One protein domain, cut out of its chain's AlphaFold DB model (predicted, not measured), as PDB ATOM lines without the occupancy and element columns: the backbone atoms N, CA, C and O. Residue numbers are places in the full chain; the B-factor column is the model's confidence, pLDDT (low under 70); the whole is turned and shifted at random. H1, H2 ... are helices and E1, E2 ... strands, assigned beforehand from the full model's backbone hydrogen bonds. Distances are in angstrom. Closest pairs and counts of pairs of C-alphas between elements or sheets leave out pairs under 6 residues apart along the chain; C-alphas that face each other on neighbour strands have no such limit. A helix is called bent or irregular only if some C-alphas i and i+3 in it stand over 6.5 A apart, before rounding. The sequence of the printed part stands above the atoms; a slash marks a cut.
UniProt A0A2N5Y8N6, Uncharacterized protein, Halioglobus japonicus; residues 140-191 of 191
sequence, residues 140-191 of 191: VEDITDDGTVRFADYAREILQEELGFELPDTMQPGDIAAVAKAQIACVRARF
ATOM      1  N   VAL A 140      61.392 191.025 206.710       94.69
ATOM      2  CA  VAL A 140      61.247 190.185 207.902       94.69
ATOM      3  C   VAL A 140      59.780 189.819 208.090       94.69
ATOM      4  O   VAL A 140      58.932 190.675 208.316       94.69
ATOM      5  N   GLU A 141      59.476 188.531 207.996       95.69
ATOM      6  CA  GLU A 141      58.133 187.994 208.207       95.69
ATOM      7  C   GLU A 141      57.730 188.072 209.683       95.69
ATOM      8  O   GLU A 141      56.577 188.379 209.991       95.69
ATOM      9  N   ASP A 142      58.674 187.770 210.582       93.31
ATOM     10  CA  ASP A 142      58.461 187.715 212.029       93.31
ATOM     11  C   ASP A 142      59.787 187.660 212.804       93.31
ATOM     12  O   ASP A 142      60.828 187.281 212.261       93.31
ATOM     13  N   ILE A 143      59.723 187.985 214.095       92.06
ATOM     14  CA  ILE A 143      60.802 187.772 215.063       92.06
ATOM     15  C   ILE A 143      60.200 187.028 216.253       92.06
ATOM     16  O   ILE A 143      59.312 187.552 216.933       92.06
ATOM     17  N   THR A 144      60.676 185.808 216.484       91.69
ATOM     18  CA  THR A 144      60.214 184.945 217.578       91.69
ATOM     19  C   THR A 144      60.751 185.415 218.930       91.69
ATOM     20  O   THR A 144      61.694 186.201 219.004       91.69
ATOM     21  N   ASP A 145      60.181 184.897 220.021       89.81
ATOM     22  CA  ASP A 145      60.534 185.298 221.394       89.81
ATOM     23  C   ASP A 145      62.011 185.053 221.761       89.81
ATOM     24  O   ASP A 145      62.553 185.726 222.635       89.81
ATOM     25  N   ASP A 146      62.678 184.104 221.097       92.38
ATOM     26  CA  ASP A 146      64.116 183.835 221.261       92.38
ATOM     27  C   ASP A 146      65.014 184.732 220.385       92.38
ATOM     28  O   ASP A 146      66.239 184.619 220.426       92.38
ATOM     29  N   GLY A 147      64.418 185.646 219.615       91.44
ATOM     30  CA  GLY A 147      65.110 186.560 218.712       91.44
ATOM     31  C   GLY A 147      65.416 185.981 217.331       91.44
ATOM     32  O   GLY A 147      66.108 186.643 216.555       91.44
ATOM     33  N   THR A 148      64.926 184.782 216.993       96.06
ATOM     34  CA  THR A 148      65.071 184.242 215.634       96.06
ATOM     35  C   THR A 148      64.313 185.107 214.639       96.06
ATOM     36  O   THR A 148      63.113 185.340 214.774       96.06
ATOM     37  N   VAL A 149      65.006 185.541 213.591       96.44
ATOM     38  CA  VAL A 149      64.396 186.246 212.465       96.44
ATOM     39  C   VAL A 149      63.856 185.211 211.489       96.44
ATOM     40  O   VAL A 149      64.623 184.366 211.033       96.44
ATOM     41  N   ARG A 150      62.568 185.281 211.141       97.56
ATOM     42  CA  ARG A 150      61.999 184.588 209.978       97.56
ATOM     43  C   ARG A 150      61.924 185.582 208.829       97.56
ATOM     44  O   ARG A 150      61.280 186.624 208.953       97.56
ATOM     45  N   PHE A 151      62.603 185.293 207.732       97.62
ATOM     46  CA  PHE A 151      62.629 186.183 206.579       97.62
ATOM     47  C   PHE A 151      61.396 185.982 205.705       97.62
ATOM     48  O   PHE A 151      60.854 184.885 205.611       97.62
ATOM     49  N   ALA A 152      60.943 187.055 205.069       96.25
ATOM     50  CA  ALA A 152      59.833 186.986 204.135       96.25
ATOM     51  C   ALA A 152      60.278 186.325 202.823       96.25
ATOM     52  O   ALA A 152      61.357 186.626 202.308       96.25
ATOM     53  N   ASP A 153      59.422 185.476 202.253       96.88
ATOM     54  CA  ASP A 153      59.726 184.742 201.017       96.88
ATOM     55  C   ASP A 153      60.147 185.676 199.879       96.88
ATOM     56  O   ASP A 153      61.170 185.441 199.240       96.88
ATOM     57  N   TYR A 154      59.449 186.802 199.709       95.00
ATOM     58  CA  TYR A 154      59.775 187.776 198.666       95.00
ATOM     59  C   TYR A 154      61.198 188.348 198.814       95.00
ATOM     60  O   TYR A 154      61.869 188.621 197.823       95.00
ATOM     61  N   ALA A 155      61.686 188.535 200.045       94.88
ATOM     62  CA  ALA A 155      63.029 189.053 200.284       94.88
ATOM     63  C   ALA A 155      64.091 187.995 199.963       94.88
ATOM     64  O   ALA A 155      65.143 188.313 199.405       94.88
ATOM     65  N   ARG A 156      63.795 186.727 200.271       97.12
ATOM     66  CA  ARG A 156      64.641 185.582 199.914       97.12
ATOM     67  C   ARG A 156      64.717 185.403 198.396       97.12
ATOM     68  O   ARG A 156      65.811 185.216 197.871       97.12
ATOM     69  N   GLU A 157      63.586 185.517 197.699       97.31
ATOM     70  CA  GLU A 157      63.500 185.469 196.234       97.31
ATOM     71  C   GLU A 157      64.337 186.580 195.589       97.31
ATOM     72  O   GLU A 157      65.211 186.284 194.777       97.31
ATOM     73  N   ILE A 158      64.164 187.833 196.024       94.81
ATOM     74  CA  ILE A 158      64.942 188.976 195.519       94.81
ATOM     75  C   ILE A 158      66.447 188.746 195.692       94.81
ATOM     76  O   ILE A 158      67.219 188.963 194.761       94.81
ATOM     77  N   LEU A 159      66.900 188.293 196.865       95.88
ATOM     78  CA  LEU A 159      68.330 188.053 197.100       95.88
ATOM     79  C   LEU A 159      68.880 186.902 196.251       95.88
ATOM     80  O   LEU A 159      70.026 186.971 195.789       95.88
ATOM     81  N   GLN A 160      68.071 185.874 196.004       96.88
ATOM     82  CA  GLN A 160      68.452 184.786 195.118       96.88
ATOM     83  C   GLN A 160      68.559 185.258 193.662       96.88
ATOM     84  O   GLN A 160      69.544 184.950 192.992       96.88
ATOM     85  N   GLU A 161      67.590 186.025 193.166       96.56
ATOM     86  CA  GLU A 161      67.569 186.519 191.785       96.56
ATOM     87  C   GLU A 161      68.678 187.550 191.519       96.56
ATOM     88  O   GLU A 161      69.438 187.445 190.546       96.56
ATOM     89  N   GLU A 162      68.822 188.522 192.420       94.56
ATOM     90  CA  GLU A 162      69.720 189.659 192.231       94.56
ATOM     91  C   GLU A 162      71.174 189.331 192.569       94.56
ATOM     92  O   GLU A 162      72.085 189.836 191.911       94.56
ATOM     93  N   LEU A 163      71.422 188.476 193.567       95.69
ATOM     94  CA  LEU A 163      72.775 188.190 194.060       95.69
ATOM     95  C   LEU A 163      73.185 186.720 193.923       95.69
ATOM     96  O   LEU A 163      74.368 186.421 194.080       95.69
ATOM     97  N   GLY A 164      72.258 185.801 193.630       96.25
ATOM     98  CA  GLY A 164      72.515 184.361 193.747       96.25
ATOM     99  C   GLY A 164      72.750 183.934 195.198       96.25
ATOM    100  O   GLY A 164      73.524 183.009 195.443       96.25
ATOM    101  N   PHE A 165      72.185 184.671 196.157       97.62
ATOM    102  CA  PHE A 165      72.346 184.404 197.579       97.62
ATOM    103  C   PHE A 165      71.096 183.741 198.158       97.62
ATOM    104  O   PHE A 165      70.043 184.367 198.275       97.62
ATOM    105  N   GLU A 166      71.254 182.496 198.603       96.81
ATOM    106  CA  GLU A 166      70.208 181.748 199.296       96.81
ATOM    107  C   GLU A 166      70.116 182.203 200.759       96.81
ATOM    108  O   GLU A 166      70.767 181.650 201.650       96.81
ATOM    109  N   LEU A 167      69.306 183.234 201.016       97.00
ATOM    110  CA  LEU A 167      68.985 183.644 202.382       97.00
ATOM    111  C   LEU A 167      68.206 182.504 203.081       97.00
ATOM    112  O   LEU A 167      67.216 182.004 202.517       97.00
ATOM    113  N   PRO A 168      68.619 182.065 204.289       96.75
ATOM    114  CA  PRO A 168      67.890 181.036 205.019       96.75
ATOM    115  C   PRO A 168      66.472 181.504 205.356       96.75
ATOM    116  O   PRO A 168      66.202 182.698 205.418       96.75
ATOM    117  N   ASP A 169      65.561 180.555 205.580       97.38
ATOM    118  CA  ASP A 169      64.196 180.861 206.033       97.38
ATOM    119  C   ASP A 169      64.210 181.553 207.404       97.38
ATOM    120  O   ASP A 169      63.543 182.562 207.631       97.38
ATOM    121  N   THR A 170      65.065 181.056 208.300       97.81
ATOM    122  CA  THR A 170      65.251 181.597 209.645       97.81
ATOM    123  C   THR A 170      66.719 181.820 209.973       97.81
ATOM    124  O   THR A 170      67.573 181.039 209.552       97.81
ATOM    125  N   MET A 171      67.015 182.822 210.800       97.69
ATOM    126  CA  MET A 171      68.360 183.093 211.306       97.69
ATOM    127  C   MET A 171      68.320 183.434 212.795       97.69
ATOM    128  O   MET A 171      67.652 184.382 213.210       97.69
ATOM    129  N   GLN A 172      69.080 182.685 213.590       97.12
ATOM    130  CA  GLN A 172      69.326 183.012 214.992       97.12
ATOM    131  C   GLN A 172      70.311 184.191 215.087       97.12
ATOM    132  O   GLN A 172      71.212 184.298 214.247       97.12
ATOM    133  N   PRO A 173      70.244 185.047 216.126       94.25
ATOM    134  CA  PRO A 173      71.175 186.170 216.278       94.25
ATOM    135  C   PRO A 173      72.660 185.762 216.249       94.25
ATOM    136  O   PRO A 173      73.510 186.510 215.767       94.25
ATOM    137  N   GLY A 174      72.986 184.553 216.720       96.94
ATOM    138  CA  GLY A 174      74.350 184.015 216.696       96.94
ATOM    139  C   GLY A 174      74.912 183.749 215.291       96.94
ATOM    140  O   GLY A 174      76.131 183.751 215.115       96.94
ATOM    141  N   ASP A 175      74.050 183.586 214.285       97.00
ATOM    142  CA  ASP A 175      74.442 183.206 212.922       97.00
ATOM    143  C   ASP A 175      74.739 184.411 212.017       97.00
ATOM    144  O   ASP A 175      75.273 184.240 210.915       97.00
ATOM    145  N   ILE A 176      74.467 185.639 212.485       95.94
ATOM    146  CA  ILE A 176      74.590 186.887 211.706       95.94
ATOM    147  C   ILE A 176      75.942 186.979 210.991       95.94
ATOM    148  O   ILE A 176      76.010 187.278 209.799       95.94
ATOM    149  N   ALA A 177      77.040 186.690 211.694       97.31
ATOM    150  CA  ALA A 177      78.379 186.807 211.123       97.31
ATOM    151  C   ALA A 177      78.650 185.790 210.000       97.31
ATOM    152  O   ALA A 177      79.426 186.082 209.088       97.31
ATOM    153  N   ALA A 178      78.057 184.597 210.068       97.44
ATOM    154  CA  ALA A 178      78.202 183.573 209.039       97.44
ATOM    155  C   ALA A 178      77.367 183.926 207.801       97.44
ATOM    156  O   ALA A 178      77.905 183.948 206.691       97.44
ATOM    157  N   VAL A 179      76.097 184.291 208.005       96.62
ATOM    158  CA  VAL A 179      75.167 184.696 206.940       96.62
ATOM    159  C   VAL A 179      75.692 185.929 206.197       96.62
ATOM    160  O   VAL A 179      75.791 185.911 204.971       96.62
ATOM    161  N   ALA A 180      76.152 186.957 206.921       96.19
ATOM    162  CA  ALA A 180      76.713 188.165 206.315       96.19
ATOM    163  C   ALA A 180      77.951 187.872 205.450       96.19
ATOM    164  O   ALA A 180      78.096 188.424 204.360       96.19
ATOM    165  N   LYS A 181      78.851 186.980 205.891       97.50
ATOM    166  CA  LYS A 181      80.028 186.586 205.094       97.50
ATOM    167  C   LYS A 181      79.632 185.880 203.799       97.50
ATOM    168  O   LYS A 181      80.245 186.154 202.770       97.50
ATOM    169  N   ALA A 182      78.634 184.997 203.853       96.44
ATOM    170  CA  ALA A 182      78.125 184.306 202.673       96.44
ATOM    171  C   ALA A 182      77.503 185.295 201.674       96.44
ATOM    172  O   ALA A 182      77.878 185.293 200.503       96.44
ATOM    173  N   GLN A 183      76.664 186.220 202.148       96.56
ATOM    174  CA  GLN A 183      76.070 187.260 201.306       96.56
ATOM    175  C   GLN A 183      77.135 188.160 200.658       96.56
ATOM    176  O   GLN A 183      77.103 188.396 199.451       96.56
ATOM    177  N   ILE A 184      78.124 188.625 201.432       96.88
ATOM    178  CA  ILE A 184      79.232 189.451 200.921       96.88
ATOM    179  C   ILE A 184      80.038 188.703 199.850       96.88
ATOM    180  O   ILE A 184      80.495 189.323 198.887       96.88
ATOM    181  N   ALA A 185      80.228 187.388 199.993       96.62
ATOM    182  CA  ALA A 185      80.909 186.584 198.985       96.62
ATOM    183  C   ALA A 185      80.134 186.555 197.656       96.62
ATOM    184  O   ALA A 185      80.755 186.732 196.610       96.62
ATOM    185  N   CYS A 186      78.802 186.427 197.692       96.81
ATOM    186  CA  CYS A 186      77.954 186.514 196.498       96.81
ATOM    187  C   CYS A 186      78.046 187.893 195.826       96.81
ATOM    188  O   CYS A 186      78.257 187.970 194.617       96.81
ATOM    189  N   VAL A 187      77.990 188.983 196.606       95.25
ATOM    190  CA  VAL A 187      78.148 190.353 196.078       95.25
ATOM    191  C   VAL A 187      79.494 190.512 195.361       95.25
ATOM    192  O   VAL A 187      79.526 190.969 194.224       95.25
ATOM    193  N   ARG A 188      80.598 190.080 195.988       95.50
ATOM    194  CA  ARG A 188      81.957 190.157 195.410       95.50
ATOM    195  C   ARG A 188      82.177 189.261 194.194       95.50
ATOM    196  O   ARG A 188      83.098 189.499 193.425       95.50
ATOM    197  N   ALA A 189      81.424 188.173 194.075       93.56
ATOM    198  CA  ALA A 189      81.513 187.293 192.917       93.56
ATOM    199  C   ALA A 189      80.786 187.882 191.699       93.56
ATOM    200  O   ALA A 189      81.104 187.520 190.566       93.56
ATOM    201  N   ARG A 190      79.806 188.762 191.932       90.38
ATOM    202  CA  ARG A 190      78.941 189.327 190.893       90.38
ATOM    203  C   ARG A 190      79.393 190.702 190.391       90.38
ATOM    204  O   ARG A 190      79.185 190.985 189.213       90.38
ATOM    205  N   PHE A 191      79.987 191.526 191.256       88.81
ATOM    206  CA  PHE A 191      80.455 192.889 190.965       88.81
ATOM    207  C   PHE A 191      81.953 193.033 191.241       88.81
ATOM    208  O   PHE A 191      82.610 193.783 190.484       88.81
TER     209      PHE A 191
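Overview. This is residues 140 to 191 of the 191 residues of an uncharacterized protein of Halioglobus japonicus (UniProt A0A2N5Y8N6). The model is a flat frame: a small two-stranded hairpin, E1 and E2, stands at one end, and two helices, H1 and H2, run away from that end as the sides of a V that narrows toward their last residues. The link from H1 to H2 folds back between the two helices toward the hairpin, where residues 170 to 171 pair beside E2, before the long H2 begins. The printed part has 52 residues, with two named strands and two named helices in the order E1, E2, H1, H2 along the chain; the sheet has the order E1 - E2 and is antiparallel, and the class is mostly helix. The whole is only just compact, close to loose, with a radius of gyration of the C-alphas of 11.4 A, and the C-alphas span 37 by 22 by 10 A.

Arrangement. E1, residues 140 to 143, and E2, residues 149 to 151, form a hairpin and are antiparallel neighbours, with 161 degrees between their N-to-C directions. The C-alphas of Asp 142 and Arg 150 face each other at 5.1 A, and those of Ile 143 and Val 149 at 4.7 A. Across this pair N 141 and O 150 are 2.8 A apart, and N 150 and O 142 are 2.9 A apart, both within hydrogen-bond range. Residues 149 to 150 of E2 also pair with residues 170 to 171, antiparallel, in a pairing too short to bear a name. H1, residues 153 to 163, follows E2; its closest C-alpha to E1 is that of Ala 155, 7.9 A from the C-alpha of Val 140. H2, residues 173 to 190, runs the same way as H1 at a steep tilt of 38 degrees. H1 and H2 only just touch, with 3 pairs of C-alphas within 8 A; H2 touches H1 with residues 186 to 190 alone. Their closest C-alphas are those of Leu 163 and Cys 186, 6.0 A apart, while their centres are 14.0 A apart. The closest C-alphas of E2 and H2 are those of Val 149 and Pro 173, 7.8 A apart. E1 and H2 are apart. In H1 each O i to N i+4 pair is within hydrogen-bond range, and in H2 12 of 14 are.

Along the chain. E1 begins at Val 140, with its C-alpha at (61.247, 190.185, 207.902), and measures 7.6 A from first to last C-alpha. E2 runs from Val 149 to Phe 151 and measures 6.1 A. H1 runs from Asp 153, C-alpha at (59.726, 184.742, 201.017), to Leu 163 and is 15.2 A long. H2, the longest helix, begins at Pro 173 and ends at Arg 190, C-alpha at (78.941, 189.327, 190.893), with 26.7 A from first to last C-alpha. H2 is irregular: C-alphas 174 and 177 are 7.4 A apart, and its line is a rough one.

Size, cuts and confidence. The two C-alphas farthest apart are those of Asp 145, between E1 and E2, and Phe 191, at 37.2 A; the first and last printed C-alphas, of Val 140 and Phe 191, are 25.8 A apart. The printed part has no cut, and Phe 191 is the chain's last residue. The links from E1 to E2 and from E2 to H1 are tight, and the link from H1 to H2, with 9 residues, is short; there is no long link. The mean pLDDT of the printed part is 95.6, and no printed residue is under 70.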